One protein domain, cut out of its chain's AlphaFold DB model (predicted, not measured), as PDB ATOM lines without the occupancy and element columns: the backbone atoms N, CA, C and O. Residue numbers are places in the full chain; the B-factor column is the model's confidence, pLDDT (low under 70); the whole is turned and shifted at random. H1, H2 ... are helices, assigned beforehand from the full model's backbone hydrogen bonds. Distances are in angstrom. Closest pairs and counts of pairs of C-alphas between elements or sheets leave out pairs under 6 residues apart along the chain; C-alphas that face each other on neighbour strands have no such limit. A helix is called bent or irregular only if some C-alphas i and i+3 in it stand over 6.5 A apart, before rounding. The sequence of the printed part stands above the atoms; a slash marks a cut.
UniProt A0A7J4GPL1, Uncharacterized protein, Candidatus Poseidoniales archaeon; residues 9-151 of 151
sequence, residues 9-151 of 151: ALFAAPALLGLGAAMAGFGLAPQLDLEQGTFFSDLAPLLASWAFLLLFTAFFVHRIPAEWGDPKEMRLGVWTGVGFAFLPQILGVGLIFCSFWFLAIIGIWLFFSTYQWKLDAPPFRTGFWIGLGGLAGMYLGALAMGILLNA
ATOM      1  N   ALA A   9     -19.697  -1.421  31.250       85.94
ATOM      2  CA  ALA A   9     -18.336  -0.934  31.460       85.94
ATOM      3  C   ALA A   9     -18.253   0.602  31.423       85.94
ATOM      4  O   ALA A   9     -17.571   1.198  32.251       85.94
ATOM      5  N   LEU A  10     -18.985   1.246  30.510       85.06
ATOM      6  CA  LEU A  10     -19.031   2.703  30.397       85.06
ATOM      7  C   LEU A  10     -19.796   3.348  31.559       85.06
ATOM      8  O   LEU A  10     -19.490   4.478  31.924       85.06
ATOM      9  N   PHE A  11     -20.751   2.632  32.165       84.94
ATOM     10  CA  PHE A  11     -21.388   3.069  33.412       84.94
ATOM     11  C   PHE A  11     -20.425   2.962  34.598       84.94
ATOM     12  O   PHE A  11     -20.267   3.917  35.352       84.94
ATOM     13  N   ALA A  12     -19.781   1.808  34.778       91.12
ATOM     14  CA  ALA A  12     -19.016   1.519  35.986       91.12
ATOM     15  C   ALA A  12     -17.634   2.185  36.001       91.12
ATOM     16  O   ALA A  12     -17.219   2.697  37.039       91.12
ATOM     17  N   ALA A  13     -16.919   2.200  34.872       93.69
ATOM     18  CA  ALA A  13     -15.528   2.648  34.837       93.69
ATOM     19  C   ALA A  13     -15.335   4.099  35.316       93.69
ATOM     20  O   ALA A  13     -14.452   4.312  36.147       93.69
ATOM     21  N   PRO A  14     -16.152   5.091  34.901       95.06
ATOM     22  CA  PRO A  14     -16.005   6.455  35.402       95.06
ATOM     23  C   PRO A  14     -16.208   6.540  36.916       95.06
ATOM     24  O   PRO A  14     -15.395   7.150  37.604       95.06
ATOM     25  N   ALA A  15     -17.232   5.873  37.454       96.69
ATOM     26  CA  ALA A  15     -17.497   5.865  38.891       96.69
ATOM     27  C   ALA A  15     -16.381   5.169  39.689       96.69
ATOM     28  O   ALA A  15     -15.969   5.666  40.734       96.69
ATOM     29  N   LEU A  16     -15.834   4.063  39.179       97.25
ATOM     30  CA  LEU A  16     -14.696   3.384  39.804       97.25
ATOM     31  C   LEU A  16     -13.431   4.253  39.792       97.25
ATOM     32  O   LEU A  16     -12.719   4.298  40.793       97.25
ATOM     33  N   LEU A  17     -13.170   4.982  38.702       97.25
ATOM     34  CA  LEU A  17     -12.076   5.958  38.644       97.25
ATOM     35  C   LEU A  17     -12.292   7.107  39.630       97.25
ATOM     36  O   LEU A  17     -11.344   7.525  40.290       97.25
ATOM     37  N   GLY A  18     -13.530   7.584  39.769       97.94
ATOM     38  CA  GLY A  18     -13.913   8.561  40.785       97.94
ATOM     39  C   GLY A  18     -13.630   8.073  42.203       97.94
ATOM     40  O   GLY A  18     -13.003   8.779  42.986       97.94
ATOM     41  N   LEU A  19     -14.025   6.839  42.518       97.69
ATOM     42  CA  LEU A  19     -13.744   6.209  43.809       97.69
ATOM     43  C   LEU A  19     -12.228   6.087  44.038       97.69
ATOM     44  O   LEU A  19     -11.731   6.460  45.098       97.69
ATOM     45  N   GLY A  20     -11.481   5.651  43.021       97.88
ATOM     46  CA  GLY A  20     -10.015   5.645  43.025       97.88
ATOM     47  C   GLY A  20      -9.414   7.016  43.323       97.88
ATOM     48  O   GLY A  20      -8.501   7.129  44.141       97.88
ATOM     49  N   ALA A  21      -9.962   8.063  42.708       98.19
ATOM     50  CA  ALA A  21      -9.536   9.434  42.933       98.19
ATOM     51  C   ALA A  21      -9.819   9.884  44.373       98.19
ATOM     52  O   ALA A  21      -8.965  10.524  44.979       98.19
ATOM     53  N   ALA A  22     -10.958   9.485  44.946       97.81
ATOM     54  CA  ALA A  22     -11.271   9.741  46.349       97.81
ATOM     55  C   ALA A  22     -10.268   9.081  47.301       97.81
ATOM     56  O   ALA A  22      -9.732   9.739  48.189       97.81
ATOM     57  N   MET A  23      -9.950   7.802  47.086       96.94
ATOM     58  CA  MET A  23      -8.947   7.102  47.898       96.94
ATOM     59  C   MET A  23      -7.573   7.779  47.807       96.94
ATOM     60  O   MET A  23      -6.924   7.998  48.829       96.94
ATOM     61  N   ALA A  24      -7.148   8.156  46.598       96.81
ATOM     62  CA  ALA A  24      -5.884   8.855  46.386       96.81
ATOM     63  C   ALA A  24      -5.871  10.241  47.052       96.81
ATOM     64  O   ALA A  24      -4.896  10.599  47.714       96.81
ATOM     65  N   GLY A  25      -6.961  11.001  46.933       96.38
ATOM     66  CA  GLY A  25      -7.102  12.322  47.539       96.38
ATOM     67  C   GLY A  25      -7.053  12.281  49.064       96.38
ATOM     68  O   GLY A  25      -6.294  13.033  49.671       96.38
ATOM     69  N   PHE A  26      -7.790  11.357  49.683       94.62
ATOM     70  CA  PHE A  26      -7.764  11.155  51.134       94.62
ATOM     71  C   PHE A  26      -6.426  10.600  51.641       94.62
ATOM     72  O   PHE A  26      -6.026  10.926  52.753       94.62
ATOM     73  N   GLY A  27      -5.712   9.804  50.841       93.44
ATOM     74  CA  GLY A  27      -4.362   9.345  51.183       93.44
ATOM     75  C   GLY A  27      -3.295  10.443  51.078       93.44
ATOM     76  O   GLY A  27      -2.330  10.437  51.844       93.44
ATOM     77  N   LEU A  28      -3.464  11.388  50.146       93.75
ATOM     78  CA  LEU A  28      -2.530  12.494  49.929       93.75
ATOM     79  C   LEU A  28      -2.770  13.667  50.886       93.75
ATOM     80  O   LEU A  28      -1.805  14.268  51.344       93.75
ATOM     81  N   ALA A  29      -4.025  14.004  51.192       91.31
ATOM     82  CA  ALA A  29      -4.363  15.215  51.942       91.31
ATOM     83  C   ALA A  29      -3.638  15.367  53.299       91.31
ATOM     84  O   ALA A  29      -3.150  16.465  53.562       91.31
ATOM     85  N   PRO A  30      -3.458  14.311  54.123       87.94
ATOM     86  CA  PRO A  30      -2.692  14.405  55.370       87.94
ATOM     87  C   PRO A  30      -1.209  14.755  55.179       87.94
ATOM     88  O   PRO A  30      -0.554  15.172  56.126       87.94
ATOM     89  N   GLN A  31      -0.666  14.576  53.972       90.50
ATOM     90  CA  GLN A  31       0.740  14.829  53.646       90.50
ATOM     91  C   GLN A  31       0.990  16.272  53.179       90.50
ATOM     92  O   GLN A  31       2.138  16.639  52.944       90.50
ATOM     93  N   LEU A  32      -0.059  17.087  53.008       87.62
ATOM     94  CA  LEU A  32       0.042  18.437  52.439       87.62
ATOM     95  C   LEU A  32       0.493  19.520  53.437       87.62
ATOM     96  O   LEU A  32       0.489  20.692  53.073       87.62
ATOM     97  N   ASP A  33       0.878  19.141  54.660       86.38
ATOM     98  CA  ASP A  33       1.384  20.020  55.733       86.38
ATOM     99  C   ASP A  33       0.579  21.327  55.892       86.38
ATOM    100  O   ASP A  33       1.108  22.428  56.041       86.38
ATOM    101  N   LEU A  34      -0.749  21.199  55.784       88.12
ATOM    102  CA  LEU A  34      -1.687  22.307  55.917       88.12
ATOM    103  C   LEU A  34      -1.955  22.581  57.395       88.12
ATOM    104  O   LEU A  34      -2.118  21.656  58.193       88.12
ATOM    105  N   GLU A  35      -2.072  23.860  57.746       87.00
ATOM    106  CA  GLU A  35      -2.473  24.273  59.087       87.00
ATOM    107  C   GLU A  35      -3.859  23.699  59.420       87.00
ATOM    108  O   GLU A  35      -4.840  23.941  58.708       87.00
ATOM    109  N   GLN A  36      -3.923  22.904  60.489       84.44
ATOM    110  CA  GLN A  36      -5.147  22.230  60.912       84.44
ATOM    111  C   GLN A  36      -6.195  23.226  61.407       84.44
ATOM    112  O   GLN A  36      -5.874  24.231  62.039       84.44
ATOM    113  N   GLY A  37      -7.469  22.916  61.158       79.94
ATOM    114  CA  GLY A  37      -8.590  23.776  61.543       79.94
ATOM    115  C   GLY A  37      -8.765  24.991  60.633       79.94
ATOM    116  O   GLY A  37      -9.542  25.892  60.952       79.94
ATOM    117  N   THR A  38      -8.060  25.027  59.498       85.44
ATOM    118  CA  THR A  38      -8.303  26.017  58.455       85.44
ATOM    119  C   THR A  38      -9.337  25.503  57.463       85.44
ATOM    120  O   THR A  38      -9.452  24.315  57.172       85.44
ATOM    121  N   PHE A  39     -10.056  26.435  56.846       80.81
ATOM    122  CA  PHE A  39     -11.008  26.116  55.788       80.81
ATOM    123  C   PHE A  39     -10.401  25.249  54.664       80.81
ATOM    124  O   PHE A  39     -11.042  24.333  54.148       80.81
ATOM    125  N   PHE A  40      -9.147  25.520  54.291       82.31
ATOM    126  CA  PHE A  40      -8.458  24.760  53.251       82.31
ATOM    127  C   PHE A  40      -8.051  23.361  53.714       82.31
ATOM    128  O   PHE A  40      -8.120  22.444  52.897       82.31
ATOM    129  N   SER A  41      -7.675  23.169  54.986       85.69
ATOM    130  CA  SER A  41      -7.370  21.831  55.508       85.69
ATOM    131  C   SER A  41      -8.595  20.920  55.481       85.69
ATOM    132  O   SER A  41      -8.475  19.752  55.117       85.69
ATOM    133  N   ASP A  42      -9.780  21.465  55.761       84.94
ATOM    134  CA  ASP A  42     -11.026  20.689  55.797       84.94
ATOM    135  C   ASP A  42     -11.490  20.272  54.392       84.94
ATOM    136  O   ASP A  42     -12.046  19.189  54.194       84.94
ATOM    137  N   LEU A  43     -11.225  21.109  53.383       88.19
ATOM    138  CA  LEU A  43     -11.529  20.799  51.984       88.19
ATOM    139  C   LEU A  43     -10.431  20.015  51.263       88.19
ATOM    140  O   LEU A  43     -10.690  19.481  50.180       88.19
ATOM    141  N   ALA A  44      -9.223  19.938  51.823       92.00
ATOM    142  CA  ALA A  44      -8.070  19.338  51.160       92.00
ATOM    143  C   ALA A  44      -8.328  17.912  50.641       92.00
ATOM    144  O   ALA A  44      -8.000  17.665  49.478       92.00
ATOM    145  N   PRO A  45      -8.976  16.993  51.390       93.31
ATOM    146  CA  PRO A  45      -9.284  15.658  50.875       93.31
ATOM    147  C   PRO A  45     -10.172  15.695  49.632       93.31
ATOM    148  O   PRO A  45      -9.893  15.008  48.646       93.31
ATOM    149  N   LEU A  46     -11.215  16.528  49.631       93.00
ATOM    150  CA  LEU A  46     -12.148  16.641  48.510       93.00
ATOM    151  C   LEU A  46     -11.489  17.301  47.288       93.00
ATOM    152  O   LEU A  46     -11.660  16.822  46.167       93.00
ATOM    153  N   LEU A  47     -10.706  18.363  47.496       93.62
ATOM    154  CA  LEU A  47      -9.981  19.056  46.426       93.62
ATOM    155  C   LEU A  47      -8.884  18.177  45.818       93.62
ATOM    156  O   LEU A  47      -8.759  18.121  44.595       93.62
ATOM    157  N   ALA A  48      -8.135  17.444  46.645       95.62
ATOM    158  CA  ALA A  48      -7.143  16.480  46.177       95.62
ATOM    159  C   ALA A  48      -7.811  15.350  45.381       95.62
ATOM    160  O   ALA A  48      -7.332  14.987  44.307       95.62
ATOM    161  N   SER A  49      -8.956  14.847  45.850       97.06
ATOM    162  CA  SER A  49      -9.745  13.840  45.131       97.06
ATOM    163  C   SER A  49     -10.178  14.341  43.754       97.06
ATOM    164  O   SER A  49     -10.024  13.644  42.751       97.06
ATOM    165  N   TRP A  50     -10.661  15.582  43.680       97.25
ATOM    166  CA  TRP A  50     -11.038  16.200  42.413       97.25
ATOM    167  C   TRP A  50      -9.832  16.405  41.491       97.25
ATOM    168  O   TRP A  50      -9.925  16.112  40.301       97.25
ATOM    169  N   ALA A  51      -8.675  16.802  42.027       96.75
ATOM    170  CA  ALA A  51      -7.437  16.904  41.257       96.75
ATOM    171  C   ALA A  51      -7.023  15.551  40.648       96.75
ATOM    172  O   ALA A  51      -6.738  15.482  39.451       96.75
ATOM    173  N   PHE A  52      -7.069  14.456  41.417       97.94
ATOM    174  CA  PHE A  52      -6.826  13.111  40.881       97.94
ATOM    175  C   PHE A  52      -7.840  12.723  39.802       97.94
ATOM    176  O   PHE A  52      -7.456  12.165  38.772       97.94
ATOM    177  N   LEU A  53      -9.118  13.060  39.984       98.25
ATOM    178  CA  LEU A  53     -10.138  12.798  38.973       98.25
ATOM    179  C   LEU A  53      -9.882  13.594  37.685       98.25
ATOM    180  O   LEU A  53     -10.048  13.046  36.594       98.25
ATOM    181  N   LEU A  54      -9.444  14.853  37.780       97.88
ATOM    182  CA  LEU A  54      -9.043  15.655  36.620       97.88
ATOM    183  C   LEU A  54      -7.841  15.034  35.898       97.88
ATOM    184  O   LEU A  54      -7.834  14.998  34.668       97.88
ATOM    185  N   LEU A  55      -6.862  14.494  36.632       97.56
ATOM    186  CA  LEU A  55      -5.713  13.790  36.051       97.56
ATOM    187  C   LEU A  55      -6.133  12.505  35.329       97.56
ATOM    188  O   LEU A  55      -5.744  12.289  34.180       97.56
ATOM    189  N   PHE A  56      -6.974  11.675  35.954       96.81
ATOM    190  CA  PHE A  56      -7.539  10.494  35.297       96.81
ATOM    191  C   PHE A  56      -8.341  10.887  34.059       96.81
ATOM    192  O   PHE A  56      -8.177  10.290  32.996       96.81
ATOM    193  N   THR A  57      -9.151  11.938  34.161       96.56
ATOM    194  CA  THR A  57      -9.912  12.473  33.031       96.56
ATOM    195  C   THR A  57      -8.976  12.882  31.902       96.56
ATOM    196  O   THR A  57      -9.139  12.390  30.790       96.56
ATOM    197  N   ALA A  58      -7.948  13.690  32.174       96.38
ATOM    198  CA  ALA A  58      -6.963  14.101  31.176       96.38
ATOM    199  C   ALA A  58      -6.306  12.903  30.476       96.38
ATOM    200  O   ALA A  58      -6.122  12.922  29.259       96.38
ATOM    201  N   PHE A  59      -6.003  11.839  31.220       95.19
ATOM    202  CA  PHE A  59      -5.398  10.634  30.662       95.19
ATOM    203  C   PHE A  59      -6.361   9.839  29.762       95.19
ATOM    204  O   PHE A  59      -5.993   9.432  28.656       95.19
ATOM    205  N   PHE A  60      -7.604   9.623  30.203       94.00
ATOM    206  CA  PHE A  60      -8.555   8.738  29.517       94.00
ATOM    207  C   PHE A  60      -9.408   9.428  28.447       94.00
ATOM    208  O   PHE A  60      -9.830   8.773  27.494       94.00
ATOM    209  N   VAL A  61      -9.644  10.740  28.537       93.31
ATOM    210  CA  VAL A  61     -10.546  11.486  27.633       93.31
ATOM    211  C   VAL A  61     -10.086  11.437  26.168       93.31
ATOM    212  O   VAL A  61     -10.891  11.517  25.244       93.31
ATOM    213  N   HIS A  62      -8.792  11.230  25.919       92.12
ATOM    214  CA  HIS A  62      -8.248  11.061  24.568       92.12
ATOM    215  C   HIS A  62      -8.412   9.644  24.000       92.12
ATOM    216  O   HIS A  62      -8.180   9.445  22.811       92.12
ATOM    217  N   ARG A  63      -8.830   8.671  24.818       91.12
ATOM    218  CA  ARG A  63      -9.092   7.277  24.417       91.12
ATOM    219  C   ARG A  63     -10.550   7.023  24.033       91.12
ATOM    220  O   ARG A  63     -10.926   5.879  23.814       91.12
ATOM    221  N   ILE A  64     -11.357   8.081  23.959       87.56
ATOM    222  CA  ILE A  64     -12.749   8.022  23.516       87.56
ATOM    223  C   ILE A  64     -12.818   7.476  22.074       87.56
ATOM    224  O   ILE A  64     -12.230   8.095  21.180       87.56
ATOM    225  N   PRO A  65     -13.535   6.360  21.831       86.81
ATOM    226  CA  PRO A  65     -13.710   5.808  20.491       86.81
ATOM    227  C   PRO A  65     -14.496   6.751  19.575       86.81
ATOM    228  O   PRO A  65     -15.491   7.350  19.984       86.81
ATOM    229  N   ALA A  66     -14.076   6.851  18.312       87.69
ATOM    230  CA  ALA A  66     -14.750   7.685  17.312       87.69
ATOM    231  C   ALA A  66     -16.122   7.134  16.889       87.69
ATOM    232  O   ALA A  66     -16.978   7.885  16.432       87.69
ATOM    233  N   GLU A  67     -16.366   5.838  17.089       85.62
ATOM    234  CA  GLU A  67     -17.671   5.216  16.846       85.62
ATOM    235  C   GLU A  67     -18.781   5.726  17.786       85.62
ATOM    236  O   GLU A  67     -19.959   5.478  17.532       85.62
ATOM    237  N   TRP A  68     -18.442   6.452  18.861       85.25
ATOM    238  CA  TRP A  68     -19.426   6.974  19.820       85.25
ATOM    239  C   TRP A  68     -19.996   8.350  19.429       85.25
ATOM    240  O   TRP A  68     -20.811   8.922  20.158       85.25
ATOM    241  N   GLY A  69     -19.612   8.861  18.255       87.69
ATOM    242  CA  GLY A  69     -19.988  10.173  17.723       87.69
ATOM    243  C   GLY A  69     -18.787  11.112  17.634       87.69
ATOM    244  O   GLY A  69     -17.650  10.653  17.671       87.69
ATOM    245  N   ASP A  70     -19.015  12.428  17.520       93.56
ATOM    246  CA  ASP A  70     -17.911  13.397  17.459       93.56
ATOM    247  C   ASP A  70     -17.084  13.368  18.764       93.56
ATOM    248  O   ASP A  70     -17.574  13.781  19.826       93.56
ATOM    249  N   PRO A  71     -15.804  12.940  18.712       92.69
ATOM    250  CA  PRO A  71     -14.959  12.882  19.896       92.69
ATOM    251  C   PRO A  71     -14.733  14.254  20.527       92.69
ATOM    252  O   PRO A  71     -14.520  14.333  21.733       92.69
ATOM    253  N   LYS A  72     -14.740  15.348  19.755       94.88
ATOM    254  CA  LYS A  72     -14.526  16.695  20.307       94.88
ATOM    255  C   LYS A  72     -15.683  17.105  21.210       94.88
ATOM    256  O   LYS A  72     -15.434  17.509  22.345       94.88
ATOM    257  N   GLU A  73     -16.916  16.946  20.738       96.38
ATOM    258  CA  GLU A  73     -18.116  17.224  21.532       96.38
ATOM    259  C   GLU A  73     -18.189  16.336  22.772       96.38
ATOM    260  O   GLU A  73     -18.505  16.810  23.864       96.38
ATOM    261  N   MET A  74     -17.853  15.053  22.627       95.25
ATOM    262  CA  MET A  74     -17.890  14.126  23.752       95.25
ATOM    263  C   MET A  74     -16.832  14.471  24.805       95.25
ATOM    264  O   MET A  74     -17.144  14.517  25.993       95.25
ATOM    265  N   ARG A  75     -15.600  14.797  24.392       96.12
ATOM    266  CA  ARG A  75     -14.556  15.284  25.309       96.12
ATOM    267  C   ARG A  75     -14.982  16.562  26.026       96.12
ATOM    268  O   ARG A  75     -14.768  16.669  27.231       96.12
ATOM    269  N   LEU A  76     -15.597  17.504  25.307       97.25
ATOM    270  CA  LEU A  76     -16.130  18.727  25.906       97.25
ATOM    271  C   LEU A  76     -17.177  18.393  26.971       97.25
ATOM    272  O   LEU A  76     -17.082  18.896  28.085       97.25
ATOM    273  N   GLY A  77     -18.100  17.478  26.664       97.19
ATOM    274  CA  GLY A  77     -19.077  16.973  27.622       97.19
ATOM    275  C   GLY A  77     -18.420  16.422  28.888       97.19
ATOM    276  O   GLY A  77     -18.804  16.821  29.984       97.19
ATOM    277  N   VAL A  78     -17.400  15.561  28.760       97.25
ATOM    278  CA  VAL A  78     -16.678  14.994  29.918       97.25
ATOM    279  C   VAL A  78     -16.089  16.096  30.794       97.25
ATOM    280  O   VAL A  78     -16.305  16.090  32.005       97.25
ATOM    281  N   TRP A  79     -15.397  17.066  30.193       97.69
ATOM    282  CA  TRP A  79     -14.808  18.185  30.930       97.69
ATOM    283  C   TRP A  79     -15.857  19.085  31.583       97.69
ATOM    284  O   TRP A  79     -15.667  19.510  32.722       97.69
ATOM    285  N   THR A  80     -16.987  19.335  30.919       97.12
ATOM    286  CA  THR A  80     -18.123  20.035  31.536       97.12
ATOM    287  C   THR A  80     -18.676  19.238  32.720       97.12
ATOM    288  O   THR A  80     -18.961  19.817  33.766       97.12
ATOM    289  N   GLY A  81     -18.775  17.914  32.598       96.62
ATOM    290  CA  GLY A  81     -19.225  17.030  33.670       96.62
ATOM    291  C   GLY A  81     -18.296  17.070  34.881       96.62
ATOM    292  O   GLY A  81     -18.751  17.378  35.971       96.62
ATOM    293  N   VAL A  82     -16.999  16.815  34.699       96.81
ATOM    294  CA  VAL A  82     -16.029  16.735  35.810       96.81
ATOM    295  C   VAL A  82     -15.676  18.108  36.384       96.81
ATOM    296  O   VAL A  82     -15.525  18.256  37.595       96.81
ATOM    297  N   GLY A  83     -15.513  19.113  35.525       94.38
ATOM    298  CA  GLY A  83     -15.057  20.440  35.922       94.38
ATOM    299  C   GLY A  83     -16.202  21.340  36.369       94.38
ATOM    300  O   GLY A  83     -16.258  21.772  37.518       94.38
ATOM    301  N   PHE A  84     -17.138  21.618  35.459       92.56
ATOM    302  CA  PHE A  84     -18.184  22.613  35.703       92.56
ATOM    303  C   PHE A  84     -19.212  22.133  36.732       92.56
ATOM    304  O   PHE A  84     -19.611  22.904  37.604       92.56
ATOM    305  N   ALA A  85     -19.600  20.855  36.695       92.75
ATOM    306  CA  ALA A  85     -20.576  20.324  37.648       92.75
ATOM    307  C   ALA A  85     -20.018  20.169  39.077       92.75
ATOM    308  O   ALA A  85     -20.797  19.961  40.005       92.75
ATOM    309  N   PHE A  86     -18.703  20.306  39.279       92.12
ATOM    310  CA  PHE A  86     -18.091  20.363  40.610       92.12
ATOM    311  C   PHE A  86     -18.192  21.758  41.248       92.12
ATOM    312  O   PHE A  86     -18.235  21.870  42.471       92.12
ATOM    313  N   LEU A  87     -18.295  22.829  40.448       90.62
ATOM    314  CA  LEU A  87     -18.272  24.208  40.951       90.62
ATOM    315  C   LEU A  87     -19.332  24.492  42.024       90.62
ATOM    316  O   LEU A  87     -18.968  25.073  43.047       90.62
ATOM    317  N   PRO A  88     -20.605  24.067  41.882       89.38
ATOM    318  CA  PRO A  88     -21.592  24.331  42.922       89.38
ATOM    319  C   PRO A  88     -21.258  23.646  44.251       89.38
ATOM    320  O   PRO A  88     -21.611  24.186  45.288       89.38
ATOM    321  N   GLN A  89     -20.529  22.522  44.253       89.12
ATOM    322  CA  GLN A  89     -20.084  21.885  45.498       89.12
ATOM    323  C   GLN A  89     -19.062  22.756  46.241       89.12
ATOM    324  O   GLN A  89     -19.146  22.878  47.460       89.12
ATOM    325  N   ILE A  90     -18.136  23.397  45.519       83.75
ATOM    326  CA  ILE A  90     -17.184  24.355  46.110       83.75
ATOM    327  C   ILE A  90     -17.932  25.599  46.612       83.75
ATOM    328  O   ILE A  90     -17.683  26.076  47.716       83.75
ATOM    329  N   LEU A  91     -18.881  26.117  45.826       80.25
ATOM    330  CA  LEU A  91     -19.693  27.282  46.206       80.25
ATOM    331  C   LEU A  91     -20.651  26.984  47.371       80.25
ATOM    332  O   LEU A  91     -21.041  27.895  48.102       80.25
ATOM    333  N   GLY A  92     -20.995  25.712  47.578       68.00
ATOM    334  CA  GLY A  92     -21.820  25.226  48.682       68.00
ATOM    335  C   GLY A  92     -21.245  25.424  50.069       68.00
ATOM    336  O   GLY A  92     -21.950  25.216  51.050       68.00
ATOM    337  N   VAL A  93     -20.013  25.909  50.154       61.94
ATOM    338  CA  VAL A  93     -19.417  26.436  51.379       61.94
ATOM    339  C   VAL A  93     -20.137  27.704  51.865       61.94
ATOM    340  O   VAL A  93     -20.245  27.918  53.068       61.94
ATOM    341  N   GLY A  94     -20.657  28.539  50.956       61.28
ATOM    342  CA  GLY A  94     -21.380  29.772  51.302       61.28
ATOM    343  C   GLY A  94     -22.906  29.646  51.264       61.28
ATOM    344  O   GLY A  94     -23.610  30.533  51.740       61.28
ATOM    345  N   LEU A  95     -23.428  28.560  50.686       72.19
ATOM    346  CA  LEU A  95     -24.854  28.349  50.441       72.19
ATOM    347  C   LEU A  95     -25.246  26.925  50.853       72.19
ATOM    348  O   LEU A  95     -24.922  25.971  50.151       72.19
ATOM    349  N   ILE A  96     -26.004  26.791  51.948       72.00
ATOM    350  CA  ILE A  96     -26.407  25.500  52.550       72.00
ATOM    351  C   ILE A  96     -27.002  24.521  51.522       72.00
ATOM    352  O   ILE A  96     -26.707  23.330  51.534       72.00
ATOM    353  N   PHE A  97     -27.823  25.005  50.585       68.44
ATOM    354  CA  PHE A  97     -28.418  24.145  49.554       68.44
ATOM    355  C   PHE A  97     -27.387  23.543  48.594       68.44
ATOM    356  O   PHE A  97     -27.554  22.420  48.121       68.44
ATOM    357  N   CYS A  98     -26.300  24.260  48.329       79.00
ATOM    358  CA  CYS A  98     -25.213  23.789  47.486       79.00
ATOM    359  C   CYS A  98     -24.281  22.817  48.239       79.00
ATOM    360  O   CYS A  98     -23.550  22.070  47.597       79.00
ATOM    361  N   SER A  99     -24.347  22.735  49.576       76.31
ATOM    362  CA  SER A  99     -23.618  21.717  50.351       76.31
ATOM    363  C   SER A  99     -24.106  20.292  50.042       76.31
ATOM    364  O   SER A  99     -23.325  19.344  50.092       76.31
ATOM    365  N   PHE A 100     -25.379  20.144  49.649       86.94
ATOM    366  CA  PHE A 100     -25.993  18.876  49.228       86.94
ATOM    367  C   PHE A 100     -25.881  18.610  47.721       86.94
ATOM    368  O   PHE A 100     -26.508  17.683  47.202       86.94
ATOM    369  N   TRP A 101     -25.095  19.407  46.993       91.75
ATOM    370  CA  TRP A 101     -24.991  19.307  45.538       91.75
ATOM    371  C   TRP A 101     -24.509  17.932  45.061       91.75
ATOM    372  O   TRP A 101     -24.988  17.430  44.042       91.75
ATOM    373  N   PHE A 102     -23.649  17.262  45.829       92.44
ATOM    374  CA  PHE A 102     -23.233  15.889  45.546       92.44
ATOM    375  C   PHE A 102     -24.418  14.915  45.387       92.44
ATOM    376  O   PHE A 102     -24.369  14.051  44.510       92.44
ATOM    377  N   LEU A 103     -25.510  15.080  46.150       94.00
ATOM    378  CA  LEU A 103     -26.724  14.262  46.006       94.00
ATOM    379  C   LEU A 103     -27.406  14.510  44.661       94.00
ATOM    380  O   LEU A 103     -27.851  13.561  44.015       94.00
ATOM    381  N   ALA A 104     -27.455  15.769  44.216       93.81
ATOM    382  CA  ALA A 104     -27.991  16.118  42.907       93.81
ATOM    383  C   ALA A 104     -27.151  15.490  41.787       93.81
ATOM    384  O   ALA A 104     -27.710  14.889  40.872       93.81
ATOM    385  N   ILE A 105     -25.820  15.547  41.885       95.81
ATOM    386  CA  ILE A 105     -24.917  14.931  40.901       95.81
ATOM    387  C   ILE A 105     -25.093  13.412  40.844       95.81
ATOM    388  O   ILE A 105     -25.275  12.864  39.755       95.81
ATOM    389  N   ILE A 106     -25.101  12.735  41.996       96.06
ATOM    390  CA  ILE A 106     -25.318  11.284  42.070       96.06
ATOM    391  C   ILE A 106     -26.699  10.925  41.503       96.06
ATOM    392  O   ILE A 106     -26.807  10.021  40.675       96.06
ATOM    393  N   GLY A 107     -27.749  11.658  41.885       95.88
ATOM    394  CA  GLY A 107     -29.113  11.431  41.411       95.88
ATOM    395  C   GLY A 107     -29.269  11.631  39.902       95.88
ATOM    396  O   GLY A 107     -29.831  10.768  39.227       95.88
ATOM    397  N   ILE A 108     -28.727  12.722  39.349       94.50
ATOM    398  CA  ILE A 108     -28.738  12.994  37.902       94.50
ATOM    399  C   ILE A 108     -27.973  11.902  37.153       94.50
ATOM    400  O   ILE A 108     -28.457  11.398  36.138       94.50
ATOM    401  N   TRP A 109     -26.799  11.509  37.650       96.12
ATOM    402  CA  TRP A 109     -26.007  10.456  37.027       96.12
ATOM    403  C   TRP A 109     -26.737   9.107  37.030       96.12
ATOM    404  O   TRP A 109     -26.785   8.443  35.991       96.12
ATOM    405  N   LEU A 110     -27.365   8.718  38.146       94.56
ATOM    406  CA  LEU A 110     -28.187   7.505  38.228       94.56
ATOM    407  C   LEU A 110     -29.388   7.579  37.281       94.56
ATOM    408  O   LEU A 110     -29.645   6.632  36.536       94.56
ATOM    409  N   PHE A 111     -30.085   8.717  37.249       93.00
ATOM    410  CA  PHE A 111     -31.219   8.929  36.355       93.00
ATOM    411  C   PHE A 111     -30.803   8.771  34.888       93.00
ATOM    412  O   PHE A 111     -31.372   7.943  34.173       93.00
ATOM    413  N   PHE A 112     -29.754   9.472  34.447       92.44
ATOM    414  CA  PHE A 112     -29.209   9.297  33.099       92.44
ATOM    415  C   PHE A 112     -28.770   7.860  32.855       92.44
ATOM    416  O   PHE A 112     -29.027   7.333  31.775       92.44
ATOM    417  N   SER A 113     -28.228   7.175  33.860       91.44
ATOM    418  CA  SER A 113     -27.777   5.798  33.693       91.44
ATOM    419  C   SER A 113     -28.899   4.823  33.300       91.44
ATOM    420  O   SER A 113     -28.663   3.841  32.597       91.44
ATOM    421  N   THR A 114     -30.150   5.122  33.658       89.69
ATOM    422  CA  THR A 114     -31.305   4.266  33.326       89.69
ATOM    423  C   THR A 114     -31.866   4.460  31.907       89.69
ATOM    424  O   THR A 114     -32.526   3.551  31.382       89.69
ATOM    425  N   TYR A 115     -31.595   5.605  31.264       87.31
ATOM    426  CA  TYR A 115     -32.180   5.977  29.963       87.31
ATOM    427  C   TYR A 115     -31.159   6.308  28.874       87.31
ATOM    428  O   TYR A 115     -31.496   6.211  27.693       87.31
ATOM    429  N   GLN A 116     -29.926   6.671  29.228       88.06
ATOM    430  CA  GLN A 116     -28.906   7.148  28.292       88.06
ATOM    431  C   GLN A 116     -28.672   6.165  27.143       88.06
ATOM    432  O   GLN A 116     -28.550   6.592  26.001       88.06
ATOM    433  N   TRP A 117     -28.677   4.864  27.438       88.62
ATOM    434  CA  TRP A 117     -28.454   3.811  26.451       88.62
ATOM    435  C   TRP A 117     -29.655   3.544  25.532       88.62
ATOM    436  O   TRP A 117     -29.482   3.053  24.420       88.62
ATOM    437  N   LYS A 118     -30.869   3.896  25.982       89.19
ATOM    438  CA  LYS A 118     -32.133   3.681  25.254       89.19
ATOM    439  C   LYS A 118     -32.400   4.761  24.207       89.19
ATOM    440  O   LYS A 118     -33.168   4.541  23.271       89.19
ATOM    441  N   LEU A 119     -31.814   5.937  24.405       86.38
ATOM    442  CA  LEU A 119     -32.009   7.117  23.575       86.38
ATOM    443  C   LEU A 119     -30.845   7.275  22.603       86.38
ATOM    444  O   LEU A 119     -29.717   6.929  22.933       86.38
ATOM    445  N   ASP A 120     -31.102   7.883  21.449       88.25
ATOM    446  CA  ASP A 120     -30.030   8.330  20.564       88.25
ATOM    447  C   ASP A 120     -29.405   9.623  21.119       88.25
ATOM    448  O   ASP A 120     -29.785  10.740  20.775       88.25
ATOM    449  N   ALA A 121     -28.513   9.472  22.099       89.50
ATOM    450  CA  ALA A 121     -27.952  10.593  22.846       89.50
ATOM    451  C   ALA A 121     -26.956  11.406  22.006       89.50
ATOM    452  O   ALA A 121     -26.079  10.797  21.389       89.50
ATOM    453  N   PRO A 122     -26.989  12.751  22.027       92.62
ATOM    454  CA  PRO A 122     -25.933  13.527  21.387       92.62
ATOM    455  C   PRO A 122     -24.581  13.264  22.083       92.62
ATOM    456  O   PRO A 122     -24.567  13.043  23.303       92.62
ATOM    457  N   PRO A 123     -23.446  13.312  21.355       93.88
ATOM    458  CA  PRO A 123     -22.125  12.981  21.901       93.88
ATOM    459  C   PRO A 123     -21.779  13.796  23.148       93.88
ATOM    460  O   PRO A 123     -21.338  13.235  24.151       93.88
ATOM    461  N   PHE A 124     -22.084  15.097  23.147       95.69
ATOM    462  CA  PHE A 124     -21.904  15.957  24.319       95.69
ATOM    463  C   PHE A 124     -22.610  15.415  25.572       95.69
ATOM    464  O   PHE A 124     -22.006  15.362  26.640       95.69
ATOM    465  N   ARG A 125     -23.868  14.958  25.461       94.06
ATOM    466  CA  ARG A 125     -24.625  14.418  26.606       94.06
ATOM    467  C   ARG A 125     -23.997  13.131  27.132       94.06
ATOM    468  O   ARG A 125     -23.945  12.942  28.343       94.06
ATOM    469  N   THR A 126     -23.508  12.268  26.242       93.81
ATOM    470  CA  THR A 126     -22.760  11.059  26.626       93.81
ATOM    471  C   THR A 126     -21.491  11.412  27.381       93.81
ATOM    472  O   THR A 126     -21.253  10.865  28.455       93.81
ATOM    473  N   GLY A 127     -20.715  12.364  26.867       95.38
ATOM    474  CA  GLY A 127     -19.530  12.865  27.549       95.38
ATOM    475  C   GLY A 127     -19.858  13.440  28.923       95.38
ATOM    476  O   GLY A 127     -19.241  13.070  29.916       95.38
ATOM    477  N   PHE A 128     -20.877  14.294  28.997       96.56
ATOM    478  CA  PHE A 128     -21.334  14.894  30.245       96.56
ATOM    479  C   PHE A 128     -21.725  13.836  31.272       96.56
ATOM    480  O   PHE A 128     -21.247  13.871  32.401       96.56
ATOM    481  N   TRP A 129     -22.510  12.840  30.864       95.69
ATOM    482  CA  TRP A 129     -22.883  11.711  31.709       95.69
ATOM    483  C   TRP A 129     -21.666  10.898  32.202       95.69
ATOM    484  O   TRP A 129     -21.615  10.559  33.384       95.69
ATOM    485  N   ILE A 130     -20.659  10.651  31.355       95.75
ATOM    486  CA  ILE A 130     -19.390  10.012  31.758       95.75
ATOM    487  C   ILE A 130     -18.677  10.852  32.828       95.75
ATOM    488  O   ILE A 130     -18.260  10.316  33.856       95.75
ATOM    489  N   GLY A 131     -18.569  12.167  32.615       97.19
ATOM    490  CA  GLY A 131     -17.938  13.075  33.573       97.19
ATOM    491  C   GLY A 131     -18.676  13.132  34.914       97.19
ATOM    492  O   GLY A 131     -18.047  13.059  35.971       97.19
ATOM    493  N   LEU A 132     -20.012  13.164  34.882       97.62
ATOM    494  CA  LEU A 132     -20.841  13.053  36.083       97.62
ATOM    495  C   LEU A 132     -20.624  11.726  36.817       97.62
ATOM    496  O   LEU A 132     -20.647  11.714  38.043       97.62
ATOM    497  N   GLY A 133     -20.378  10.630  36.097       97.50
ATOM    498  CA  GLY A 133     -20.057   9.338  36.706       97.50
ATOM    499  C   GLY A 133     -18.767   9.374  37.512       97.50
ATOM    500  O   GLY A 133     -18.739   8.879  38.636       97.50
ATOM    501  N   GLY A 134     -17.736  10.036  36.983       97.81
ATOM    502  CA  GLY A 134     -16.500  10.317  37.717       97.81
ATOM    503  C   GLY A 134     -16.752  11.061  39.027       97.81
ATOM    504  O   GLY A 134     -16.314  10.618  40.087       97.81
ATOM    505  N   LEU A 135     -17.517  12.154  38.978       97.69
ATOM    506  CA  LEU A 135     -17.860  12.916  40.182       97.69
ATOM    507  C   LEU A 135     -18.724  12.120  41.162       97.69
ATOM    508  O   LEU A 135     -18.467  12.158  42.360       97.69
ATOM    509  N   ALA A 136     -19.722  11.382  40.677       97.62
ATOM    510  CA  ALA A 136     -20.579  10.554  41.517       97.62
ATOM    511  C   ALA A 136     -19.755   9.508  42.282       97.62
ATOM    512  O   ALA A 136     -19.887   9.389  43.499       97.62
ATOM    513  N   GLY A 137     -18.853   8.809  41.589       97.69
ATOM    514  CA  GLY A 137     -17.928   7.864  42.210       97.69
ATOM    515  C   GLY A 137     -16.989   8.517  43.223       97.69
ATOM    516  O   GLY A 137     -16.788   7.978  44.308       97.69
ATOM    517  N   MET A 138     -16.469   9.704  42.904       97.88
ATOM    518  CA  MET A 138     -15.623  10.480  43.810       97.88
ATOM    519  C   MET A 138     -16.370  10.900  45.076       97.88
ATOM    520  O   MET A 138     -15.840  10.733  46.167       97.88
ATOM    521  N   TYR A 139     -17.602  11.399  44.965       96.56
ATOM    522  CA  TYR A 139     -18.401  11.786  46.127       96.56
ATOM    523  C   TYR A 139     -18.781  10.592  47.001       96.56
ATOM    524  O   TYR A 139     -18.681  10.678  48.223       96.56
ATOM    525  N   LEU A 140     -19.174   9.469  46.394       96.62
ATOM    526  CA  LEU A 140     -19.452   8.233  47.129       96.62
ATOM    527  C   LEU A 140     -18.196   7.712  47.840       96.62
ATOM    528  O   LEU A 140     -18.265   7.333  49.008       96.62
ATOM    529  N   GLY A 141     -17.047   7.741  47.161       96.62
ATOM    530  CA  GLY A 141     -15.760   7.381  47.747       96.62
ATOM    531  C   GLY A 141     -15.362   8.315  48.889       96.62
ATOM    532  O   GLY A 141     -14.970   7.843  49.948       96.62
ATOM    533  N   ALA A 142     -15.525   9.627  48.717       94.19
ATOM    534  CA  ALA A 142     -15.233  10.620  49.748       94.19
ATOM    535  C   ALA A 142     -16.122  10.437  50.986       94.19
ATOM    536  O   ALA A 142     -15.626  10.505  52.108       94.19
ATOM    537  N   LEU A 143     -17.412  10.141  50.793       93.44
ATOM    538  CA  LEU A 143     -18.328   9.813  51.884       93.44
ATOM    539  C   LEU A 143     -17.871   8.551  52.631       93.44
ATOM    540  O   LEU A 143     -17.795   8.559  53.856       93.44
ATOM    541  N   ALA A 144     -17.532   7.483  51.903       94.44
ATOM    542  CA  ALA A 144     -17.070   6.232  52.500       94.44
ATOM    543  C   ALA A 144     -15.752   6.411  53.273       94.44
ATOM    544  O   ALA A 144     -15.655   5.973  54.416       94.44
ATOM    545  N   MET A 145     -14.766   7.095  52.687       94.25
ATOM    546  CA  MET A 145     -13.489   7.394  53.343       94.25
ATOM    547  C   MET A 145     -13.686   8.274  54.578       94.25
ATOM    548  O   MET A 145     -13.094   8.001  55.618       94.25
ATOM    549  N   GLY A 146     -14.558   9.281  54.493       88.81
ATOM    550  CA  GLY A 146     -14.918  10.122  55.630       88.81
ATOM    551  C   GLY A 146     -15.535   9.324  56.779       88.81
ATOM    552  O   GLY A 146     -15.212   9.585  57.930       88.81
ATOM    553  N   ILE A 147     -16.373   8.325  56.494       90.38
ATOM    554  CA  ILE A 147     -16.918   7.435  57.530       90.38
ATOM    555  C   ILE A 147     -15.816   6.541  58.109       90.38
ATOM    556  O   ILE A 147     -15.683   6.460  59.322       90.38
ATOM    557  N   LEU A 148     -15.016   5.889  57.260       91.38
ATOM    558  CA  LEU A 148     -13.996   4.920  57.687       91.38
ATOM    559  C   LEU A 148     -12.865   5.539  58.513       91.38
ATOM    560  O   LEU A 148     -12.316   4.866  59.374       91.38
ATOM    561  N   LEU A 149     -12.490   6.787  58.230       86.44
ATOM    562  CA  LEU A 149     -11.395   7.475  58.923       86.44
ATOM    563  C   LEU A 149     -11.840   8.175  60.215       86.44
ATOM    564  O   LEU A 149     -10.986   8.558  61.009       86.44
ATOM    565  N   ASN A 150     -13.149   8.352  60.412       77.19
ATOM    566  CA  ASN A 150     -13.729   8.946  61.620       77.19
ATOM    567  C   ASN A 150     -14.441   7.913  62.521       77.19
ATOM    568  O   ASN A 150     -15.042   8.308  63.520       77.19
ATOM    569  N   ALA A 151     -14.420   6.627  62.152       61.69
ATOM    570  CA  ALA A 151     -14.946   5.502  62.933       61.69
ATOM    571  C   ALA A 151     -13.856   4.890  63.822       61.69
ATOM    572  O   ALA A 151     -14.206   4.473  64.950       61.69
TER     573      ALA A 151
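Overview. This is residues 9 to 151 of the 151 residues of an uncharacterized protein of Candidatus Poseidoniales archaeon (UniProt A0A7J4GPL1). An elongated bundle of helices is built round one long helix, H7, which runs through its middle, with H1, H2 and H3 packed round it and H6 crossing it on another side. H3 and H4 follow each other along the length of the bundle, and the small turn of H5 leads from H4 back into H6. The printed part has 143 residues with seven named helices, H1 to H7 in order, and no named strand; the class is all helix. The whole is compact, with a radius of gyration of the C-alphas of 15.4 A, and spans 49 by 30 by 25 A.

Along the chain. H1, residues 9 to 31, begins at C-alpha 9 (-18.336, -0.934, 31.460) and measures 33.2 A from first to last C-alpha. It is irregular, but only just: C-alphas 27 and 30 are 6.8 A apart. H2, residues 39 to 63, measures 36.6 A and has a kink of 43 degrees near residue 46; it is irregular, with C-alphas 42 and 45 at 7.3 A. H3, residues 71 to 82, measures 16.4 A. H4, residues 84 to 91, measures 11.6 A and is only just irregular, with C-alphas 85 and 88 at 6.7 A. H5 is residues 96 to 99, 5.2 A long. H6, residues 101 to 115, measures 21.7 A. H7, residues 123 to 150, measures 40.8 A and ends at C-alpha 150 (-13.729, 8.946, 61.620).

Arrangement. H7 is the hub, touching H1, H2, H3 and H6. Its closest C-alphas to H1 are those of Gly 137 and Ala 15, 3.9 A apart, at a steep tilt of 42 degrees, the same way. With residues 123 to 135 alone it touches H3, the C-alphas of Phe 128 and Gly 77 being closest at 4.0 A. Residues 129 to 139 alone touch H6, closest at Ala 136 and Ile 106, 4.8 A, at a steep tilt of 49 degrees, opposite ways. H2 touches H7 with residues 45 to 53 alone, closest at Leu 46 and Ala 142, 6.9 A. H1 and H2 form a helical hairpin, closest at Gly 25 and Ser 49, 3.9 A. H4 and H5 touch only at the corner, closest at Gln 89 and Cys 98, 5.8 A. H1 and H3 are apart. Every O i to N i+4 pair is within hydrogen-bond range in H3 and H7; the counts are 15 of 19 in H1, 17 of 21 in H2, 2 of 4 in H4 and 10 of 11 in H6, and H5 is too short for such a pair.

Size, cuts and confidence. The two C-alphas farthest apart, those of Glu 35 and Asp 120, are 50.0 A apart. The printed part has no cut and no long link. The mean pLDDT of the printed part is 91.1; residues 92 to 94, 97 and 151 are under 70.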